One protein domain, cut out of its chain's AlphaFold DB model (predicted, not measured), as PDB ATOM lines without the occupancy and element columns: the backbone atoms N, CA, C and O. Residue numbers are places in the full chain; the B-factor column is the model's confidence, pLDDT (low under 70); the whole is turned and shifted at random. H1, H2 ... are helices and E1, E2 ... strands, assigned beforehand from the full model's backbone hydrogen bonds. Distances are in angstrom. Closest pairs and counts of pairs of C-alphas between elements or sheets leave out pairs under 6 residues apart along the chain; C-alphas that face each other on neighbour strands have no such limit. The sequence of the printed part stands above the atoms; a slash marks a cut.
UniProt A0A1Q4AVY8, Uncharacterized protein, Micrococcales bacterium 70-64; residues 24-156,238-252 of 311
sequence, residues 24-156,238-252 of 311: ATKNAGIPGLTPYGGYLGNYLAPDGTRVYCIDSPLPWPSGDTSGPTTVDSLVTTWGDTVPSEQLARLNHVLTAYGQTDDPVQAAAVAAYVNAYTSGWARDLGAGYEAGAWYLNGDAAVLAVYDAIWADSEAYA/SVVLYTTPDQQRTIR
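What this domain is: This is residues 24 to 156 and 238 to 252 of the 311 residues of an uncharacterized protein of Micrococcales bacterium 70-64 (UniProt A0A1Q4AVY8). A strongly twisted and curled sheet of six strands makes a wall, and the helical hairpin H1 and H2 packs on it, H2 on E1, E2 and E3, H1 on E6 and E5. H5 and H4 pack on H2 away from the sheet, and small H3 meets H2 and H4 at corners. The printed part has 148 residues, with five named helices and six named strands in the order E1 E2 E3 E4 H1 H2 H3 H4 H5 E5 E6; the sheet runs E1 E2 E3 E6 E5 E4, all antiparallel, and the class is mixed, helices and strands. The whole is compact, with a radius of gyration of the C-alphas of 13.5 A and spans of 35 by 31 by 28 A.

How they stand to each other: E1, residues 25 to 30, E2, residues 40 to 44, and E3, residues 50 to 53, form a meander, each strand the antiparallel neighbour of the one before; N 42 and O 28 are 2.8 A apart, and N 43 and O 51 2.8 A. E3 pairs onward with E6, residues 250 to 252, where N 251 and O 52 are 2.8 A apart. E6 and E5, residues 239 to 243, are a hairpin, with N 242 and O 250 at 2.8 A. The edge strand E4, residues 64 to 71, pairs with E5, N 241 and O 69 at 2.8 A, and bends by 53 degrees at residue 68. H1, residues 84 to 96, is on the sheet at a height of 9.5 A; its closest C-alphas to E6 are Leu 94 and Arg 252, 5.6 A. H2, residues 103 to 117, is the hub, touching four helices, and makes two layers with the sheet, helix on one face, at a height of 6.2 A; on the local plane it runs across E2 at 80 degrees. H1 and H2 touch at a shallow tilt of 10 degrees, opposite ways, closest at C-alphas 90 and 113, 6.8 A. H3, residues 119 to 124, touches H2 only at the corner, C-alphas 115 and 121 being closest at 5.5 A. H4, residues 128 to 133, touches residues 111 to 116 of H2, closest at C-alphas 131 and 115, 3.8 A. H5, residues 139 to 154, touches H2 at a steep tilt of 54 degrees, the same way, closest at C-alphas 145 and 108, 4.7 A. Every O i to N i+4 pair is within hydrogen-bond range in H1, H3, H4 and H5; in H2, 10 of 11 are.

Where its parts are: E1 begins at C-alpha 25, (-68.005, -68.783, 147.975). E4 is 19.9 A long, H1 18.2 A, H2 20.5 A and H5 22.4 A. E6 ends at C-alpha 252, (-62.796, -69.304, 161.728).

The domain as a whole: The two C-alphas farthest apart, those of Asp 64 and Ala 154, are 37.3 A apart. Residues 157 to 237 are not printed, and C-alphas 156 and 238 are 14.6 A apart across the cut. Of the links printed whole, E4 to H1 is long, residues 72 to 83. Residue 156 alone is under 70 in pLDDT; the mean of the printed part is 93.9.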
ATOM      1  N   ALA A  24     -70.237 -65.390 150.586       74.56
ATOM      2  CA  ALA A  24     -69.177 -66.364 150.725       74.56
ATOM      3  C   ALA A  24     -69.225 -67.299 149.509       74.56
ATOM      4  O   ALA A  24     -70.274 -67.508 148.902       74.56
ATOM      5  N   THR A  25     -68.083 -67.847 149.109       82.75
ATOM      6  CA  THR A  25     -68.005 -68.783 147.975       82.75
ATOM      7  C   THR A  25     -67.434 -70.106 148.441       82.75
ATOM      8  O   THR A  25     -66.562 -70.129 149.306       82.75
ATOM      9  N   LYS A  26     -67.929 -71.224 147.897       90.69
ATOM     10  CA  LYS A  26     -67.302 -72.532 148.140       90.69
ATOM     11  C   LYS A  26     -65.840 -72.472 147.702       90.69
ATOM     12  O   LYS A  26     -65.551 -71.932 146.636       90.69
ATOM     13  N   ASN A  27     -64.955 -73.031 148.515       93.12
ATOM     14  CA  ASN A  27     -63.530 -73.100 148.226       93.12
ATOM     15  C   ASN A  27     -63.051 -74.556 148.328       93.12
ATOM     16  O   ASN A  27     -63.534 -75.387 147.558       93.12
ATOM     17  N   ALA A  28     -62.130 -74.881 149.235       97.06
ATOM     18  CA  ALA A  28     -61.577 -76.220 149.328       97.06
ATOM     19  C   ALA A  28     -62.547 -77.129 150.081       97.06
ATOM     20  O   ALA A  28     -63.019 -76.799 151.171       97.06
ATOM     21  N   GLY A  29     -62.845 -78.278 149.486       97.06
ATOM     22  CA  GLY A  29     -63.766 -79.255 150.038       97.06
ATOM     23  C   GLY A  29     -64.196 -80.277 149.003       97.06
ATOM     24  O   GLY A  29     -63.801 -80.216 147.837       97.06
ATOM     25  N   ILE A  30     -65.037 -81.210 149.434       97.69
ATOM     26  CA  ILE A  30     -65.474 -82.343 148.622       97.69
ATOM     27  C   ILE A  30     -66.987 -82.231 148.375       97.69
ATOM     28  O   ILE A  30     -67.788 -82.307 149.316       97.69
ATOM     29  N   PRO A  31     -67.423 -82.015 147.119       95.69
ATOM     30  CA  PRO A  31     -68.835 -82.072 146.751       95.69
ATOM     31  C   PRO A  31     -69.393 -83.489 146.906       95.69
ATOM     32  O   PRO A  31     -68.764 -84.451 146.478       95.69
ATOM     33  N   GLY A  32     -70.602 -83.618 147.454       95.00
ATOM     34  CA  GLY A  32     -71.280 -84.911 147.562       95.00
ATOM     35  C   GLY A  32     -70.808 -85.791 148.720       95.00
ATOM     36  O   GLY A  32     -71.287 -86.915 148.827       95.00
ATOM     37  N   LEU A  33     -69.891 -85.304 149.565       95.94
ATOM     38  CA  LEU A  33     -69.284 -86.109 150.623       95.94
ATOM     39  C   LEU A  33     -70.260 -86.442 151.751       95.94
ATOM     40  O   LEU A  33     -70.234 -87.560 152.249       95.94
ATOM     41  N   THR A  34     -71.118 -85.505 152.164       94.31
ATOM     42  CA  THR A  34     -71.983 -85.755 153.329       94.31
ATOM     43  C   THR A  34     -72.965 -86.906 153.064       94.31
ATOM     44  O   THR A  34     -73.303 -87.161 151.905       94.31
ATOM     45  N   PRO A  35     -73.520 -87.565 154.102       91.62
ATOM     46  CA  PRO A  35     -74.476 -88.670 153.924       91.62
ATOM     47  C   PRO A  35     -75.719 -88.333 153.083       91.62
ATOM     48  O   PRO A  35     -76.396 -89.220 152.570       91.62
ATOM     49  N   TYR A  36     -76.025 -87.045 152.929       90.19
ATOM     50  CA  TYR A  36     -77.125 -86.515 152.123       90.19
ATOM     51  C   TYR A  36     -76.660 -85.880 150.795       90.19
ATOM     52  O   TYR A  36     -77.425 -85.158 150.157       90.19
ATOM     53  N   GLY A  37     -75.418 -86.126 150.366       90.25
ATOM     54  CA  GLY A  37     -74.865 -85.646 149.093       90.25
ATOM     55  C   GLY A  37     -74.500 -84.156 149.074       90.25
ATOM     56  O   GLY A  37     -74.445 -83.537 148.011       90.25
ATOM     57  N   GLY A  38     -74.271 -83.553 150.239       91.50
ATOM     58  CA  GLY A  38     -73.885 -82.153 150.398       91.50
ATOM     59  C   GLY A  38     -72.390 -81.901 150.183       91.50
ATOM     60  O   GLY A  38     -71.572 -82.816 150.138       91.50
ATOM     61  N   TYR A  39     -72.027 -80.626 150.052       94.88
ATOM     62  CA  TYR A  39     -70.628 -80.188 150.073       94.88
ATOM     63  C   TYR A  39     -70.109 -80.150 151.513       94.88
ATOM     64  O   TYR A  39     -70.794 -79.614 152.385       94.88
ATOM     65  N   LEU A  40     -68.897 -80.656 151.735       97.25
ATOM     66  CA  LEU A  40     -68.202 -80.565 153.016       97.25
ATOM     67  C   LEU A  40     -66.822 -79.932 152.808       97.25
ATOM     68  O   LEU A  40     -66.012 -80.449 152.040       97.25
ATOM     69  N   GLY A  41     -66.569 -78.800 153.463       97.81
ATOM     70  CA  GLY A  41     -65.325 -78.047 153.323       97.81
ATOM     71  C   GLY A  41     -65.454 -76.599 153.776       97.81
ATOM     72  O   GLY A  41     -66.417 -76.232 154.456       97.81
ATOM     73  N   ASN A  42     -64.491 -75.774 153.369       97.94
ATOM     74  CA  ASN A  42     -64.464 -74.351 153.682       97.94
ATOM     75  C   ASN A  42     -65.086 -73.476 152.590       97.94
ATOM     76  O   ASN A  42     -65.327 -73.892 151.449       97.94
ATOM     77  N   TYR A  43     -65.345 -72.238 152.988       96.44
ATOM     78  CA  TYR A  43     -65.833 -71.147 152.163       96.44
ATOM     79  C   TYR A  43     -64.876 -69.963 152.289       96.44
ATOM     80  O   TYR A  43     -64.182 -69.836 153.295       96.44
ATOM     81  N   LEU A  44     -64.843 -69.082 151.295       94.31
ATOM     82  CA  LEU A  44     -64.163 -67.791 151.397       94.31
ATOM     83  C   LEU A  44     -65.134 -66.740 151.907       94.31
ATOM     84  O   LEU A  44     -66.143 -66.488 151.254       94.31
ATOM     85  N   ALA A  45     -64.812 -66.122 153.038       92.25
ATOM     86  CA  ALA A  45     -65.499 -64.939 153.535       92.25
ATOM     87  C   ALA A  45     -65.116 -63.683 152.716       92.25
ATOM     88  O   ALA A  45     -64.133 -63.710 151.967       92.25
ATOM     89  N   PRO A  46     -65.844 -62.556 152.862       86.62
ATOM     90  CA  PRO A  46     -65.563 -61.318 152.123       86.62
ATOM     91  C   PRO A  46     -64.150 -60.745 152.315       86.62
ATOM     92  O   PRO A  46     -63.645 -60.053 151.438       86.62
ATOM     93  N   ASP A  47     -63.506 -61.037 153.447       88.69
ATOM     94  CA  ASP A  47     -62.126 -60.631 153.750       88.69
ATOM     95  C   ASP A  47     -61.064 -61.589 153.171       88.69
ATOM     96  O   ASP A  47     -59.872 -61.424 153.425       88.69
ATOM     97  N   GLY A  48     -61.483 -62.593 152.393       90.62
ATOM     98  CA  GLY A  48     -60.618 -63.598 151.779       90.62
ATOM     99  C   GLY A  48     -60.186 -64.723 152.721       90.62
ATOM    100  O   GLY A  48     -59.443 -65.611 152.301       90.62
ATOM    101  N   THR A  49     -60.638 -64.720 153.978       94.19
ATOM    102  CA  THR A  49     -60.321 -65.794 154.927       94.19
ATOM    103  C   THR A  49     -61.171 -67.034 154.676       94.19
ATOM    104  O   THR A  49     -62.294 -66.959 154.171       94.19
ATOM    105  N   ARG A  50     -60.632 -68.205 155.035       96.81
ATOM    106  CA  ARG A  50     -61.375 -69.465 154.965       96.81
ATOM    107  C   ARG A  50     -62.198 -69.665 156.229       96.81
ATOM    108  O   ARG A  50     -61.662 -69.556 157.333       96.81
ATOM    109  N   VAL A  51     -63.476 -69.970 156.048       97.56
ATOM    110  CA  VAL A  51     -64.471 -70.124 157.111       97.56
ATOM    111  C   VAL A  51     -65.270 -71.414 156.929       97.56
ATOM    112  O   VAL A  51     -65.385 -71.940 155.821       97.56
ATOM    113  N   TYR A  52     -65.835 -71.922 158.020       98.31
ATOM    114  CA  TYR A  52     -66.526 -73.210 158.079       98.31
ATOM    115  C   TYR A  52     -67.939 -73.025 158.607       98.31
ATOM    116  O   TYR A  52     -68.146 -72.279 159.561       98.31
ATOM    117  N   CYS A  53     -68.918 -73.680 157.987       97.00
ATOM    118  CA  CYS A  53     -70.304 -73.553 158.412       97.00
ATOM    119  C   CYS A  53     -70.572 -74.232 159.754       97.00
ATOM    120  O   CYS A  53     -70.023 -75.297 160.028       97.00
ATOM    121  N   ILE A  54     -71.469 -73.632 160.539       96.75
ATOM    122  CA  ILE A  54     -71.858 -74.146 161.859       96.75
ATOM    123  C   ILE A  54     -73.329 -74.553 161.962       96.75
ATOM    124  O   ILE A  54     -73.719 -75.084 162.990       96.75
ATOM    125  N   ASP A  55     -74.147 -74.326 160.932       94.81
ATOM    126  CA  ASP A  55     -75.600 -74.536 160.997       94.81
ATOM    127  C   ASP A  55     -76.065 -75.538 159.930       94.81
ATOM    128  O   ASP A  55     -76.841 -75.204 159.037       94.81
ATOM    129  N   SER A  56     -75.638 -76.799 160.033       86.38
ATOM    130  CA  SER A  56     -75.838 -77.831 158.999       86.38
ATOM    131  C   SER A  56     -77.230 -77.943 158.325       86.38
ATOM    132  O   SER A  56     -77.246 -78.346 157.160       86.38
ATOM    133  N   PRO A  57     -78.393 -77.646 158.961       85.94
ATOM    134  CA  PRO A  57     -79.689 -77.699 158.271       85.94
ATOM    135  C   PRO A  57     -79.987 -76.504 157.348       85.94
ATOM    136  O   PRO A  57     -80.935 -76.581 156.567       85.94
ATOM    137  N   LEU A  58     -79.246 -75.395 157.438       91.31
ATOM    138  CA  LEU A  58     -79.539 -74.178 156.675       91.31
ATOM    139  C   LEU A  58     -78.840 -74.170 155.301       91.31
ATOM    140  O   LEU A  58     -77.861 -74.893 155.085       91.31
ATOM    141  N   PRO A  59     -79.296 -73.346 154.339       91.44
ATOM    142  CA  PRO A  59     -78.587 -73.160 153.077       91.44
ATOM    143  C   PRO A  59     -77.180 -72.596 153.300       91.44
ATOM    144  O   PRO A  59     -76.959 -71.796 154.205       91.44
ATOM    145  N   TRP A  60     -76.224 -72.997 152.461       90.31
ATOM    146  CA  TRP A  60     -74.854 -72.475 152.503       90.31
ATOM    147  C   TRP A  60     -74.826 -70.934 152.341       90.31
ATOM    148  O   TRP A  60     -75.749 -70.396 151.727       90.31
ATOM    149  N   PRO A  61     -73.793 -70.233 152.854       91.56
ATOM    150  CA  PRO A  61     -73.725 -68.764 152.954       91.56
ATOM    151  C   PRO A  61     -73.477 -68.056 151.604       91.56
ATOM    152  O   PRO A  61     -72.490 -67.354 151.410       91.56
ATOM    153  N   SER A  62     -74.366 -68.254 150.636       89.06
ATOM    154  CA  SER A  62     -74.315 -67.663 149.298       89.06
ATOM    155  C   SER A  62     -74.809 -66.218 149.216       89.06
ATOM    156  O   SER A  62     -74.805 -65.639 148.131       89.06
ATOM    157  N   GLY A  63     -75.364 -65.684 150.301       87.50
ATOM    158  CA  GLY A  63     -75.892 -64.326 150.392       87.50
ATOM    159  C   GLY A  63     -74.923 -63.346 151.046       87.50
ATOM    160  O   GLY A  63     -73.833 -63.712 151.490       87.50
ATOM    161  N   ASP A  64     -75.359 -62.094 151.145       87.50
ATOM    162  CA  ASP A  64     -74.607 -61.002 151.761       87.50
ATOM    163  C   ASP A  64     -74.160 -61.367 153.181       87.50
ATOM    164  O   ASP A  64     -74.960 -61.493 154.109       87.50
ATOM    165  N   THR A  65     -72.851 -61.563 153.332       87.56
ATOM    166  CA  THR A  65     -72.245 -62.027 154.578       87.56
ATOM    167  C   THR A  65     -71.667 -60.847 155.351       87.56
ATOM    168  O   THR A  65     -70.885 -60.057 154.824       87.56
ATOM    169  N   SER A  66     -72.060 -60.736 156.617       87.38
ATOM    170  CA  SER A  66     -71.600 -59.732 157.578       87.38
ATOM    171  C   SER A  66     -70.596 -60.326 158.573       87.38
ATOM    172  O   SER A  66     -70.538 -61.543 158.758       87.38
ATOM    173  N   GLY A  67     -69.806 -59.464 159.215       86.00
ATOM    174  CA  GLY A  67     -68.665 -59.838 160.057       86.00
ATOM    175  C   GLY A  67     -67.356 -59.255 159.508       86.00
ATOM    176  O   GLY A  67     -67.401 -58.458 158.566       86.00
ATOM    177  N   PRO A  68     -66.190 -59.621 160.068       92.06
ATOM    178  CA  PRO A  68     -65.986 -60.552 161.185       92.06
ATOM    179  C   PRO A  68     -66.455 -60.008 162.545       92.06
ATOM    180  O   PRO A  68     -66.363 -58.812 162.813       92.06
ATOM    181  N   THR A  69     -66.917 -60.881 163.444       93.88
ATOM    182  CA  THR A  69     -67.153 -60.550 164.863       93.88
ATOM    183  C   THR A  69     -66.578 -61.637 165.759       93.88
ATOM    184  O   THR A  69     -66.942 -62.800 165.624       93.88
ATOM    185  N   THR A  70     -65.689 -61.274 166.681       94.75
ATOM    186  CA  THR A  70     -65.186 -62.216 167.689       94.75
ATOM    187  C   THR A  70     -66.260 -62.464 168.740       94.75
ATOM    188  O   THR A  70     -66.806 -61.512 169.296       94.75
ATOM    189  N   VAL A  71     -66.543 -63.735 169.018       94.69
ATOM    190  CA  VAL A  71     -67.501 -64.168 170.042       94.69
ATOM    191  C   VAL A  71     -66.826 -65.142 171.004       94.69
ATOM    192  O   VAL A  71     -66.064 -66.002 170.572       94.69
ATOM    193  N   ASP A  72     -67.106 -64.998 172.296       92.19
ATOM    194  CA  ASP A  72     -66.641 -65.857 173.399       92.19
ATOM    195  C   ASP A  72     -67.702 -66.880 173.851       92.19
ATOM    196  O   ASP A  72     -67.455 -67.750 174.684       92.19
ATOM    197  N   SER A  73     -68.893 -66.790 173.264       93.56
ATOM    198  CA  SER A  73     -69.993 -67.725 173.428       93.56
ATOM    199  C   SER A  73     -70.609 -67.999 172.065       93.56
ATOM    200  O   SER A  73     -70.976 -67.076 171.332       93.56
ATOM    201  N   LEU A  74     -70.711 -69.281 171.713       96.06
ATOM    202  CA  LEU A  74     -71.304 -69.721 170.460       96.06
ATOM    203  C   LEU A  74     -72.582 -70.503 170.751       96.06
ATOM    204  O   LEU A  74     -72.543 -71.558 171.375       96.06
ATOM    205  N   VAL A  75     -73.711 -69.987 170.272       95.44
ATOM    206  CA  VAL A  75     -75.015 -70.654 170.373       95.44
ATOM    207  C   VAL A  75     -75.338 -71.295 169.028       95.44
ATOM    208  O   VAL A  75     -75.310 -70.612 167.999       95.44
ATOM    209  N   THR A  76     -75.629 -72.594 169.011       94.50
ATOM    210  CA  THR A  76     -76.021 -73.338 167.803       94.50
ATOM    211  C   THR A  76     -77.389 -72.875 167.291       94.50
ATOM    212  O   THR A  76     -78.138 -72.201 167.998       94.50
ATOM    213  N   THR A  77     -77.759 -73.237 166.058       93.44
ATOM    214  CA  THR A  77     -79.089 -72.893 165.515       93.44
ATOM    215  C   THR A  77     -80.252 -73.480 166.335       93.44
ATOM    216  O   THR A  77     -81.369 -72.972 166.265       93.44
ATOM    217  N   TRP A  78     -80.000 -74.498 167.167       91.19
ATOM    218  CA  TRP A  78     -81.003 -75.101 168.054       91.19
ATOM    219  C   TRP A  78     -81.087 -74.463 169.446       91.19
ATOM    220  O   TRP A  78     -81.948 -74.859 170.227       91.19
ATOM    221  N   GLY A  79     -80.252 -73.464 169.745       91.44
ATOM    222  CA  GLY A  79     -80.257 -72.755 171.029       91.44
ATOM    223  C   GLY A  79     -79.312 -73.330 172.087       91.44
ATOM    224  O   GLY A  79     -79.253 -72.789 173.188       91.44
ATOM    225  N   ASP A  80     -78.555 -74.378 171.760       91.81
ATOM    226  CA  ASP A  80     -77.557 -74.956 172.661       91.81
ATOM    227  C   ASP A  80     -76.274 -74.117 172.649       91.81
ATOM    228  O   ASP A  80     -75.758 -73.766 171.584       91.81
ATOM    229  N   THR A  81     -75.736 -73.809 173.827       95.25
ATOM    230  CA  THR A  81     -74.443 -73.122 173.959       95.25
ATOM    231  C   THR A  81     -73.305 -74.132 173.872       95.25
ATOM    232  O   THR A  81     -73.270 -75.087 174.647       95.25
ATOM    233  N   VAL A  82     -72.343 -73.891 172.981       95.44
ATOM    234  CA  VAL A  82     -71.099 -74.665 172.907       95.44
ATOM    235  C   VAL A  82     -70.269 -74.383 174.170       95.44
ATOM    236  O   VAL A  82     -69.936 -73.220 174.419       95.44
ATOM    237  N   PRO A  83     -69.927 -75.403 174.982       93.31
ATOM    238  CA  PRO A  83     -69.073 -75.244 176.156       93.31
ATOM    239  C   PRO A  83     -67.748 -74.552 175.826       93.31
ATOM    240  O   PRO A  83     -67.155 -74.802 174.776       93.31
ATOM    241  N   SER A  84     -67.240 -73.731 176.746       90.06
ATOM    242  CA  SER A  84     -66.008 -72.952 176.546       90.06
ATOM    243  C   SER A  84     -64.797 -73.816 176.185       90.06
ATOM    244  O   SER A  84     -63.995 -73.428 175.342       90.06
ATOM    245  N   GLU A  85     -64.689 -75.010 176.771       88.94
ATOM    246  CA  GLU A  85     -63.637 -75.974 176.441       88.94
ATOM    247  C   GLU A  85     -63.723 -76.432 174.978       88.94
ATOM    248  O   GLU A  85     -62.731 -76.396 174.255       88.94
ATOM    249  N   GLN A  86     -64.919 -76.792 174.506       92.94
ATOM    250  CA  GLN A  86     -65.137 -77.177 173.109       92.94
ATOM    251  C   GLN A  86     -64.906 -75.992 172.167       92.94
ATOM    252  O   GLN A  86     -64.334 -76.160 171.093       92.94
ATOM    253  N   LEU A  87     -65.278 -74.778 172.585       93.69
ATOM    254  CA  LEU A  87     -65.024 -73.559 171.820       93.69
ATOM    255  C   LEU A  87     -63.523 -73.253 171.699       93.69
ATOM    256  O   LEU A  87     -63.066 -72.846 170.633       93.69
ATOM    257  N   ALA A  88     -62.741 -73.499 172.752       91.31
ATOM    258  CA  ALA A  88     -61.285 -73.402 172.702       91.31
ATOM    259  C   ALA A  88     -60.682 -74.457 171.761       91.31
ATOM    260  O   ALA A  88     -59.840 -74.124 170.927       91.31
ATOM    261  N   ARG A  89     -61.155 -75.711 171.814       92.56
ATOM    262  CA  ARG A  89     -60.716 -76.759 170.874       92.56
ATOM    263  C   ARG A  89     -61.087 -76.426 169.422       92.56
ATOM    264  O   ARG A  89     -60.285 -76.649 168.520       92.56
ATOM    265  N   LEU A  90     -62.271 -75.855 169.179       95.50
ATOM    266  CA  LEU A  90     -62.664 -75.329 167.865       95.50
ATOM    267  C   LEU A  90     -61.701 -74.238 167.397       95.50
ATOM    268  O   LEU A  90     -61.227 -74.289 166.265       95.50
ATOM    269  N   ASN A  91     -61.390 -73.271 168.262       94.88
ATOM    270  CA  ASN A  91     -60.459 -72.198 167.938       94.88
ATOM    271  C   ASN A  91     -59.068 -72.738 167.566       94.88
ATOM    272  O   ASN A  91     -58.514 -72.340 166.540       94.88
ATOM    273  N   HIS A  92     -58.548 -73.692 168.344       93.38
ATOM    274  CA  HIS A  92     -57.294 -74.390 168.045       93.38
ATOM    275  C   HIS A  92     -57.302 -75.007 166.650       93.38
ATOM    276  O   HIS A  92     -56.495 -74.635 165.800       93.38
ATOM    277  N   VAL A  93     -58.273 -75.884 166.377       96.44
ATOM    278  CA  VAL A  93     -58.340 -76.608 165.103       96.44
ATOM    279  C   VAL A  93     -58.515 -75.658 163.920       96.44
ATOM    280  O   VAL A  93     -57.866 -75.812 162.886       96.44
ATOM    281  N   LEU A  94     -59.359 -74.636 164.057       97.44
ATOM    282  CA  LEU A  94     -59.583 -73.660 162.994       97.44
ATOM    283  C   LEU A  94     -58.355 -72.776 162.733       97.44
ATOM    284  O   LEU A  94     -58.162 -72.336 161.599       97.44
ATOM    285  N   THR A  95     -57.538 -72.518 163.754       94.31
ATOM    286  CA  THR A  95     -56.298 -71.742 163.628       94.31
ATOM    287  C   THR A  95     -55.184 -72.585 163.016       94.31
ATOM    288  O   THR A  95     -54.554 -72.149 162.053       94.31
ATOM    289  N   ALA A  96     -54.981 -73.805 163.516       94.56
ATOM    290  CA  ALA A  96     -53.914 -74.696 163.072       94.56
ATOM    291  C   ALA A  96     -54.174 -75.295 161.678       94.56
ATOM    292  O   ALA A  96     -53.264 -75.372 160.856       94.56
ATOM    293  N   TYR A  97     -55.422 -75.679 161.385       97.75
ATOM    294  CA  TYR A  97     -55.761 -76.458 160.186       97.75
ATOM    295  C   TYR A  97     -56.754 -75.761 159.249       97.75
ATOM    296  O   TYR A  97     -56.916 -76.178 158.100       97.75
ATOM    297  N   GLY A  98     -57.434 -74.705 159.706       97.31
ATOM    298  CA  GLY A  98     -58.581 -74.134 158.998       97.31
ATOM    299  C   GLY A  98     -58.242 -73.305 157.754       97.31
ATOM    300  O   GLY A  98     -59.065 -73.228 156.841       97.31
ATOM    301  N   GLN A  99     -57.045 -72.718 157.659       97.38
ATOM    302  CA  GLN A  99     -56.633 -71.898 156.506       97.38
ATOM    303  C   GLN A  99     -56.000 -72.725 155.367       97.38
ATOM    304  O   GLN A  99     -54.959 -72.359 154.833       97.38
ATOM    305  N   THR A 100     -56.647 -73.823 154.971       97.75
ATOM    306  CA  THR A 100     -56.129 -74.792 153.985       97.75
ATOM    307  C   THR A 100     -56.830 -74.740 152.623       97.75
ATOM    308  O   THR A 100     -58.037 -74.496 152.534       97.75
ATOM    309  N   ASP A 101     -56.084 -74.972 151.542       97.50
ATOM    310  CA  ASP A 101     -56.597 -75.226 150.190       97.50
ATOM    311  C   ASP A 101     -56.676 -76.719 149.826       97.50
ATOM    312  O   ASP A 101     -57.226 -77.053 148.775       97.50
ATOM    313  N   ASP A 102     -56.205 -77.617 150.697       98.38
ATOM    314  CA  ASP A 102     -56.371 -79.060 150.526       98.38
ATOM    315  C   ASP A 102     -57.839 -79.457 150.785       98.38
ATOM    316  O   ASP A 102     -58.343 -79.259 151.900       98.38
ATOM    317  N   PRO A 103     -58.553 -80.029 149.794       98.50
ATOM    318  CA  PRO A 103     -59.944 -80.433 149.962       98.50
ATOM    319  C   PRO A 103     -60.146 -81.518 151.030       98.50
ATOM    320  O   PRO A 103     -61.197 -81.518 151.672       98.50
ATOM    321  N   VAL A 104     -59.174 -82.412 151.250       98.69
ATOM    322  CA  VAL A 104     -59.273 -83.478 152.262       98.69
ATOM    323  C   VAL A 104     -59.181 -82.872 153.659       98.69
ATOM    324  O   VAL A 104     -60.058 -83.109 154.492       98.69
ATOM    325  N   GLN A 105     -58.180 -82.022 153.904       98.81
ATOM    326  CA  GLN A 105     -58.048 -81.329 155.186       98.81
ATOM    327  C   GLN A 105     -59.227 -80.384 155.445       98.81
ATOM    328  O   GLN A 105     -59.759 -80.359 156.553       98.81
ATOM    329  N   ALA A 106     -59.691 -79.648 154.433       98.75
ATOM    330  CA  ALA A 106     -60.855 -78.778 154.575       98.75
ATOM    331  C   ALA A 106     -62.126 -79.565 154.939       98.75
ATOM    332  O   ALA A 106     -62.895 -79.131 155.798       98.75
ATOM    333  N   ALA A 107     -62.354 -80.729 154.325       98.75
ATOM    334  CA  ALA A 107     -63.476 -81.595 154.677       98.75
ATOM    335  C   ALA A 107     -63.355 -82.140 156.113       98.75
ATOM    336  O   ALA A 107     -64.344 -82.134 156.847       98.75
ATOM    337  N   ALA A 108     -62.150 -82.528 156.543       98.88
ATOM    338  CA  ALA A 108     -61.888 -82.990 157.905       98.88
ATOM    339  C   ALA A 108     -62.135 -81.888 158.954       98.88
ATOM    340  O   ALA A 108     -62.817 -82.124 159.950       98.88
ATOM    341  N   VAL A 109     -61.672 -80.657 158.708       98.81
ATOM    342  CA  VAL A 109     -61.952 -79.508 159.590       98.81
ATOM    343  C   VAL A 109     -63.450 -79.193 159.625       98.81
ATOM    344  O   VAL A 109     -64.003 -78.940 160.693       98.81
ATOM    345  N   ALA A 110     -64.147 -79.254 158.488       98.50
ATOM    346  CA  ALA A 110     -65.596 -79.051 158.452       98.50
ATOM    347  C   ALA A 110     -66.359 -80.128 159.247       98.50
ATOM    348  O   ALA A 110     -67.330 -79.809 159.935       98.50
ATOM    349  N   ALA A 111     -65.923 -81.389 159.195       98.50
ATOM    350  CA  ALA A 111     -66.468 -82.455 160.034       98.50
ATOM    351  C   ALA A 111     -66.199 -82.204 161.525       98.50
ATOM    352  O   ALA A 111     -67.099 -82.369 162.344       98.50
ATOM    353  N   TYR A 112     -65.004 -81.717 161.867       98.62
ATOM    354  CA  TYR A 112     -64.654 -81.312 163.230       98.62
ATOM    355  C   TYR A 112     -65.539 -80.184 163.761       98.62
ATOM    356  O   TYR A 112     -65.993 -80.247 164.896       98.62
ATOM    357  N   VAL A 113     -65.870 -79.186 162.940       98.25
ATOM    358  CA  VAL A 113     -66.841 -78.151 163.332       98.25
ATOM    359  C   VAL A 113     -68.222 -78.765 163.590       98.25
ATOM    360  O   VAL A 113     -68.824 -78.536 164.642       98.25
ATOM    361  N   ASN A 114     -68.694 -79.623 162.681       97.50
ATOM    362  CA  ASN A 114     -69.982 -80.302 162.829       97.50
ATOM    363  C   ASN A 114     -70.040 -81.254 164.036       97.50
ATOM    364  O   ASN A 114     -71.136 -81.496 164.544       97.50
ATOM    365  N   ALA A 115     -68.905 -81.740 164.542       97.44
ATOM    366  CA  ALA A 115     -68.834 -82.550 165.759       97.44
ATOM    367  C   ALA A 115     -69.418 -81.843 166.995       97.44
ATOM    368  O   ALA A 115     -69.855 -82.512 167.928       97.44
ATOM    369  N   TYR A 116     -69.457 -80.506 166.985       96.81
ATOM    370  CA  TYR A 116     -69.959 -79.687 168.091       96.81
ATOM    371  C   TYR A 116     -71.192 -78.865 167.729       96.81
ATOM    372  O   TYR A 116     -72.022 -78.586 168.590       96.81
ATOM    373  N   THR A 117     -71.312 -78.445 166.468       96.75
ATOM    374  CA  THR A 117     -72.322 -77.456 166.071       96.75
ATOM    375  C   THR A 117     -73.431 -78.022 165.201       96.75
ATOM    376  O   THR A 117     -74.240 -77.243 164.724       96.75
ATOM    377  N   SER A 118     -73.467 -79.325 164.924       94.50
ATOM    378  CA  SER A 118     -74.478 -79.908 164.035       94.50
ATOM    379  C   SER A 118     -75.702 -80.455 164.770       94.50
ATOM    380  O   SER A 118     -75.698 -80.654 165.983       94.50
ATOM    381  N   GLY A 119     -76.753 -80.772 164.008       90.69
ATOM    382  CA  GLY A 119     -77.952 -81.402 164.567       90.69
ATOM    383  C   GLY A 119     -77.642 -82.813 165.056       90.69
ATOM    384  O   GLY A 119     -78.205 -83.272 166.039       90.69
ATOM    385  N   TRP A 120     -76.666 -83.462 164.421       90.75
ATOM    386  CA  TRP A 120     -76.187 -84.772 164.828       90.75
ATOM    387  C   TRP A 120     -75.408 -84.718 166.146       90.75
ATOM    388  O   TRP A 120     -75.599 -85.579 166.997       90.75
ATOM    389  N   ALA A 121     -74.613 -83.663 166.362       93.50
ATOM    390  CA  ALA A 121     -73.980 -83.392 167.655       93.50
ATOM    391  C   ALA A 121     -75.017 -83.161 168.761       93.50
ATOM    392  O   ALA A 121     -74.839 -83.607 169.890       93.50
ATOM    393  N   ARG A 122     -76.143 -82.520 168.444       91.19
ATOM    394  CA  ARG A 122     -77.256 -82.395 169.389       91.19
ATOM    395  C   ARG A 122     -77.920 -83.747 169.687       91.19
ATOM    396  O   ARG A 122     -78.195 -84.041 170.847       91.19
ATOM    397  N   ASP A 123     -78.199 -84.549 168.661       89.56
ATOM    398  CA  ASP A 123     -79.004 -85.771 168.797       89.56
ATOM    399  C   ASP A 123     -78.215 -86.966 169.365       89.56
ATOM    400  O   ASP A 123     -78.767 -87.752 170.136       89.56
ATOM    401  N   LEU A 124     -76.934 -87.112 169.005       86.25
ATOM    402  CA  LEU A 124     -76.060 -88.198 169.479       86.25
ATOM    403  C   LEU A 124     -75.129 -87.796 170.628       86.25
ATOM    404  O   LEU A 124     -74.549 -88.668 171.274       86.25
ATOM    405  N   GLY A 125     -74.997 -86.496 170.888       92.12
ATOM    406  CA  GLY A 125     -73.966 -85.936 171.754       92.12
ATOM    407  C   GLY A 125     -72.803 -85.365 170.942       92.12
ATOM    408  O   GLY A 125     -72.360 -85.947 169.951       92.12
ATOM    409  N   ALA A 126     -72.325 -84.193 171.361       93.94
ATOM    410  CA  ALA A 126     -71.189 -83.537 170.734       93.94
ATOM    411  C   ALA A 126     -69.922 -84.368 170.962       93.94
ATOM    412  O   ALA A 126     -69.645 -84.776 172.093       93.94
ATOM    413  N   GLY A 127     -69.157 -84.615 169.903       95.00
ATOM    414  CA  GLY A 127     -68.036 -85.545 169.971       95.00
ATOM    415  C   GLY A 127     -67.622 -86.126 168.626       95.00
ATOM    416  O   GLY A 127     -68.170 -85.790 167.574       95.00
ATOM    417  N   TYR A 128     -66.639 -87.020 168.688       96.94
ATOM    418  CA  TYR A 128     -65.983 -87.625 167.534       96.94
ATOM    419  C   TYR A 128     -66.989 -88.268 166.571       96.94
ATOM    420  O   TYR A 128     -66.973 -88.016 165.366       96.94
ATOM    421  N   GLU A 129     -67.923 -89.060 167.100       97.25
ATOM    422  CA  GLU A 129     -68.908 -89.782 166.297       97.25
ATOM    423  C   GLU A 129     -69.835 -88.829 165.535       97.25
ATOM    424  O   GLU A 129     -70.230 -89.117 164.400       97.25
ATOM    425  N   ALA A 130     -70.154 -87.672 166.128       96.25
ATOM    426  CA  ALA A 130     -71.001 -86.675 165.494       96.25
ATOM    427  C   ALA A 130     -70.330 -86.057 164.258       96.25
ATOM    428  O   ALA A 130     -70.984 -85.876 163.229       96.25
ATOM    429  N   GLY A 131     -69.027 -85.774 164.336       97.19
ATOM    430  CA  GLY A 131     -68.249 -85.260 163.209       97.19
ATOM    431  C   GLY A 131     -67.983 -86.328 162.151       97.19
ATOM    432  O   GLY A 131     -68.245 -86.101 160.969       97.19
ATOM    433  N   ALA A 132     -67.541 -87.516 162.573       97.69
ATOM    434  CA  ALA A 132     -67.230 -88.636 161.684       97.69
ATOM    435  C   ALA A 132     -68.421 -89.047 160.801       97.69
ATOM    436  O   ALA A 132     -68.237 -89.443 159.649       97.69
ATOM    437  N   TRP A 133     -69.655 -88.894 161.292       96.25
ATOM    438  CA  TRP A 133     -70.860 -89.147 160.502       96.25
ATOM    439  C   TRP A 133     -70.910 -88.328 159.199       96.25
ATOM    440  O   TRP A 133     -71.288 -88.860 158.153       96.25
ATOM    441  N   TYR A 134     -70.458 -87.068 159.214       96.25
ATOM    442  CA  TYR A 134     -70.443 -86.202 158.026       96.25
ATOM    443  C   TYR A 134     -69.463 -86.659 156.942       96.25
ATOM    444  O   TYR A 134     -69.587 -86.222 155.798       96.25
ATOM    445  N   LEU A 135     -68.523 -87.541 157.281       97.50
ATOM    446  CA  LEU A 135     -67.516 -88.061 156.358       97.50
ATOM    447  C   LEU A 135     -68.047 -89.182 155.469       97.50
ATOM    448  O   LEU A 135     -67.380 -89.551 154.507       97.50
ATOM    449  N   ASN A 136     -69.220 -89.745 155.795       96.44
ATOM    450  CA  ASN A 136     -69.878 -90.792 155.006       96.44
ATOM    451  C   ASN A 136     -68.955 -91.987 154.669       96.44
ATOM    452  O   ASN A 136     -69.051 -92.590 153.602       96.44
ATOM    453  N   GLY A 137     -68.035 -92.315 155.581       95.31
ATOM    454  CA  GLY A 137     -67.088 -93.421 155.424       95.31
ATOM    455  C   GLY A 137     -65.902 -93.156 154.489       95.31
ATOM    456  O   GLY A 137     -65.204 -94.110 154.144       95.31
ATOM    457  N   ASP A 138     -65.643 -91.911 154.076       98.38
ATOM    458  CA  ASP A 138     -64.444 -91.583 153.298       98.38
ATOM    459  C   ASP A 138     -63.174 -91.770 154.140       98.38
ATOM    460  O   ASP A 138     -62.907 -91.026 155.085       98.38
ATOM    461  N   ALA A 139     -62.382 -92.785 153.791       98.31
ATOM    462  CA  ALA A 139     -61.213 -93.188 154.565       98.31
ATOM    463  C   ALA A 139     -60.073 -92.157 154.542       98.31
ATOM    464  O   ALA A 139     -59.311 -92.075 155.505       98.31
ATOM    465  N   ALA A 140     -59.936 -91.379 153.463       98.25
ATOM    466  CA  ALA A 140     -58.867 -90.390 153.351       98.25
ATOM    467  C   ALA A 140     -59.163 -89.181 154.241       98.25
ATOM    468  O   ALA A 140     -58.291 -88.732 154.985       98.25
ATOM    469  N   VAL A 141     -60.408 -88.695 154.213       98.69
ATOM    470  CA  VAL A 141     -60.835 -87.601 155.092       98.69
ATOM    471  C   VAL A 141     -60.872 -88.058 156.547       98.69
ATOM    472  O   VAL A 141     -60.431 -87.310 157.416       98.69
ATOM    473  N   LEU A 142     -61.320 -89.290 156.818       98.75
ATOM    474  CA  LEU A 142     -61.332 -89.859 158.168       98.75
ATOM    475  C   LEU A 142     -59.931 -89.917 158.782       98.75
ATOM    476  O   LEU A 142     -59.762 -89.487 159.912       98.75
ATOM    477  N   ALA A 143     -58.911 -90.345 158.035       98.75
ATOM    478  CA  ALA A 143     -57.544 -90.386 158.555       98.75
ATOM    479  C   ALA A 143     -57.017 -88.996 158.967       98.75
ATOM    480  O   ALA A 143     -56.328 -88.863 159.979       98.75
ATOM    481  N   VAL A 144     -57.348 -87.947 158.203       98.81
ATOM    482  CA  VAL A 144     -56.984 -86.563 158.558       98.81
ATOM    483  C   VAL A 144     -57.820 -86.061 159.734       98.81
ATOM    484  O   VAL A 144     -57.292 -85.407 160.630       98.81
ATOM    485  N   TYR A 145     -59.111 -86.392 159.761       98.75
ATOM    486  CA  TYR A 145     -60.002 -86.082 160.873       98.75
ATOM    487  C   TYR A 145     -59.516 -86.706 162.186       98.75
ATOM    488  O   TYR A 145     -59.466 -86.005 163.191       98.75
ATOM    489  N   ASP A 146     -59.075 -87.964 162.167       98.69
ATOM    490  CA  ASP A 146     -58.525 -88.669 163.328       98.69
ATOM    491  C   ASP A 146     -57.278 -87.973 163.877       98.69
ATOM    492  O   ASP A 146     -57.136 -87.811 165.089       98.69
ATOM    493  N   ALA A 147     -56.388 -87.518 162.989       98.38
ATOM    494  CA  ALA A 147     -55.192 -86.779 163.379       98.38
ATOM    495  C   ALA A 147     -55.540 -85.424 164.020       98.38
ATOM    496  O   ALA A 147     -55.012 -85.097 165.081       98.38
ATOM    497  N   ILE A 148     -56.461 -84.668 163.411       98.19
ATOM    498  CA  ILE A 148     -56.955 -83.393 163.957       98.19
ATOM    499  C   ILE A 148     -57.646 -83.614 165.305       98.19
ATOM    500  O   ILE A 148     -57.437 -82.842 166.239       98.19
ATOM    501  N   TRP A 149     -58.457 -84.665 165.424       97.31
ATOM    502  CA  TRP A 149     -59.152 -84.993 166.660       97.31
ATOM    503  C   TRP A 149     -58.161 -85.321 167.775       97.31
ATOM    504  O   TRP A 149     -58.225 -84.716 168.841       97.31
ATOM    505  N   ALA A 150     -57.203 -86.214 167.516       95.06
ATOM    506  CA  ALA A 150     -56.172 -86.583 168.483       95.06
ATOM    507  C   ALA A 150     -55.343 -85.374 168.943       95.06
ATOM    508  O   ALA A 150     -55.092 -85.227 170.139       95.06
ATOM    509  N   ASP A 151     -54.969 -84.488 168.016       92.94
ATOM    510  CA  ASP A 151     -54.296 -83.228 168.340       92.94
ATOM    511  C   ASP A 151     -55.178 -82.325 169.214       92.94
ATOM    512  O   ASP A 151     -54.723 -81.814 170.230       92.94
ATOM    513  N   SER A 152     -56.467 -82.192 168.895       91.25
ATOM    514  CA  SER A 152     -57.399 -81.380 169.684       91.25
ATOM    515  C   SER A 152     -57.660 -81.923 171.097       91.25
ATOM    516  O   SER A 152     -57.827 -81.137 172.030       91.25
ATOM    517  N   GLU A 153     -57.653 -83.250 171.275       87.56
ATOM    518  CA  GLU A 153     -57.760 -83.890 172.592       87.56
ATOM    519  C   GLU A 153     -56.472 -83.702 173.396       87.56
ATOM    520  O   GLU A 153     -56.530 -83.430 174.593       87.56
ATOM    521  N   ALA A 154     -55.305 -83.772 172.745       81.69
ATOM    522  CA  ALA A 154     -54.033 -83.408 173.368       81.69
ATOM    523  C   ALA A 154     -53.960 -81.904 173.698       81.69
ATOM    524  O   ALA A 154     -53.259 -81.499 174.625       81.69
ATOM    525  N   TYR A 155     -54.709 -81.085 172.959       73.94
ATOM    526  CA  TYR A 155     -54.833 -79.647 173.160       73.94
ATOM    527  C   TYR A 155     -55.834 -79.259 174.267       73.94
ATOM    528  O   TYR A 155     -55.969 -78.086 174.623       73.94
ATOM    529  N   ALA A 156     -56.517 -80.227 174.880       55.25
ATOM    530  CA  ALA A 156     -57.371 -79.970 176.027       55.25
ATOM    531  C   ALA A 156     -56.527 -79.694 177.284       55.25
ATOM    532  O   ALA A 156     -55.715 -80.516 177.698       55.25
ATOM    533  N   SER A 238     -62.926 -68.619 172.092       92.75
ATOM    534  CA  SER A 238     -63.475 -67.612 171.198       92.75
ATOM    535  C   SER A 238     -63.254 -67.993 169.743       92.75
ATOM    536  O   SER A 238     -62.238 -68.592 169.404       92.75
ATOM    537  N   VAL A 239     -64.169 -67.589 168.873       96.25
ATOM    538  CA  VAL A 239     -64.054 -67.760 167.418       96.25
ATOM    539  C   VAL A 239     -64.455 -66.471 166.718       96.25
ATOM    540  O   VAL A 239     -65.124 -65.615 167.300       96.25
ATOM    541  N   VAL A 240     -64.063 -66.322 165.456       97.19
ATOM    542  CA  VAL A 240     -64.567 -65.240 164.607       97.19
ATOM    543  C   VAL A 240     -65.782 -65.748 163.849       97.19
ATOM    544  O   VAL A 240     -65.665 -66.690 163.073       97.19
ATOM    545  N   LEU A 241     -66.926 -65.106 164.065       96.88
ATOM    546  CA  LEU A 241     -68.215 -65.413 163.461       96.88
ATOM    547  C   LEU A 241     -68.508 -64.488 162.273       96.88
ATOM    548  O   LEU A 241     -68.293 -63.274 162.336       96.88
ATOM    549  N   TYR A 242     -69.078 -65.075 161.226       96.12
ATOM    550  CA  TYR A 242     -69.690 -64.391 160.095       96.12
ATOM    551  C   TYR A 242     -71.141 -64.845 159.965       96.12
ATOM    552  O   TYR A 242     -71.462 -66.021 160.161       96.12
ATOM    553  N   THR A 243     -72.022 -63.908 159.635       95.00
ATOM    554  CA  THR A 243     -73.466 -64.155 159.569       95.00
ATOM    555  C   THR A 243     -74.010 -63.781 158.205       95.00
ATOM    556  O   THR A 243     -73.802 -62.662 157.732       95.00
ATOM    557  N   THR A 244     -74.769 -64.704 157.628       94.06
ATOM    558  CA  THR A 244     -75.489 -64.529 156.371       94.06
ATOM    559  C   THR A 244     -76.979 -64.725 156.663       94.06
ATOM    560  O   THR A 244     -77.339 -65.778 157.193       94.06
ATOM    561  N   PRO A 245     -77.852 -63.735 156.400       93.12
ATOM    562  CA  PRO A 245     -79.275 -63.835 156.731       93.12
ATOM    563  C   PRO A 245     -79.932 -65.095 156.150       93.12
ATOM    564  O   PRO A 245     -79.706 -65.425 154.987       93.12
ATOM    565  N   ASP A 246     -80.732 -65.785 156.971       92.69
ATOM    566  CA  ASP A 246     -81.480 -67.013 156.636       92.69
ATOM    567  C   ASP A 246     -80.627 -68.189 156.108       92.69
ATOM    568  O   ASP A 246     -81.144 -69.154 155.540       92.69
ATOM    569  N   GLN A 247     -79.309 -68.120 156.296       94.94
ATOM    570  CA  GLN A 247     -78.328 -69.083 155.804       94.94
ATOM    571  C   GLN A 247     -77.387 -69.506 156.934       94.94
ATOM    572  O   GLN A 247     -77.468 -69.017 158.062       94.94
ATOM    573  N   GLN A 248     -76.494 -70.449 156.641       95.00
ATOM    574  CA  GLN A 248     -75.515 -70.916 157.612       95.00
ATOM    575  C   GLN A 248     -74.602 -69.780 158.054       95.00
ATOM    576  O   GLN A 248     -73.965 -69.124 157.229       95.00
ATOM    577  N   ARG A 249     -74.459 -69.608 159.367       96.44
ATOM    578  CA  ARG A 249     -73.337 -68.851 159.911       96.44
ATOM    579  C   ARG A 249     -72.051 -69.625 159.660       96.44
ATOM    580  O   ARG A 249     -72.054 -70.853 159.514       96.44
ATOM    581  N   THR A 250     -70.937 -68.905 159.622       97.50
ATOM    582  CA  THR A 250     -69.614 -69.511 159.467       97.50
ATOM    583  C   THR A 250     -68.633 -68.984 160.495       97.50
ATOM    584  O   THR A 250     -68.774 -67.862 160.980       97.50
ATOM    585  N   ILE A 251     -67.639 -69.801 160.833       97.88
ATOM    586  CA  ILE A 251     -66.599 -69.452 161.796       97.88
ATOM    587  C   ILE A 251     -65.197 -69.695 161.243       97.88
ATOM    588  O   ILE A 251     -64.986 -70.545 160.376       97.88
ATOM    589  N   ARG A 252     -64.227 -68.977 161.801       96.88
ATOM    590  CA  ARG A 252     -62.796 -69.304 161.728       96.88
ATOM    591  C   ARG A 252     -62.133 -69.124 163.091       96.88
ATOM    592  O   ARG A 252     -62.757 -68.615 164.024       96.88
TER     593      ARG A 252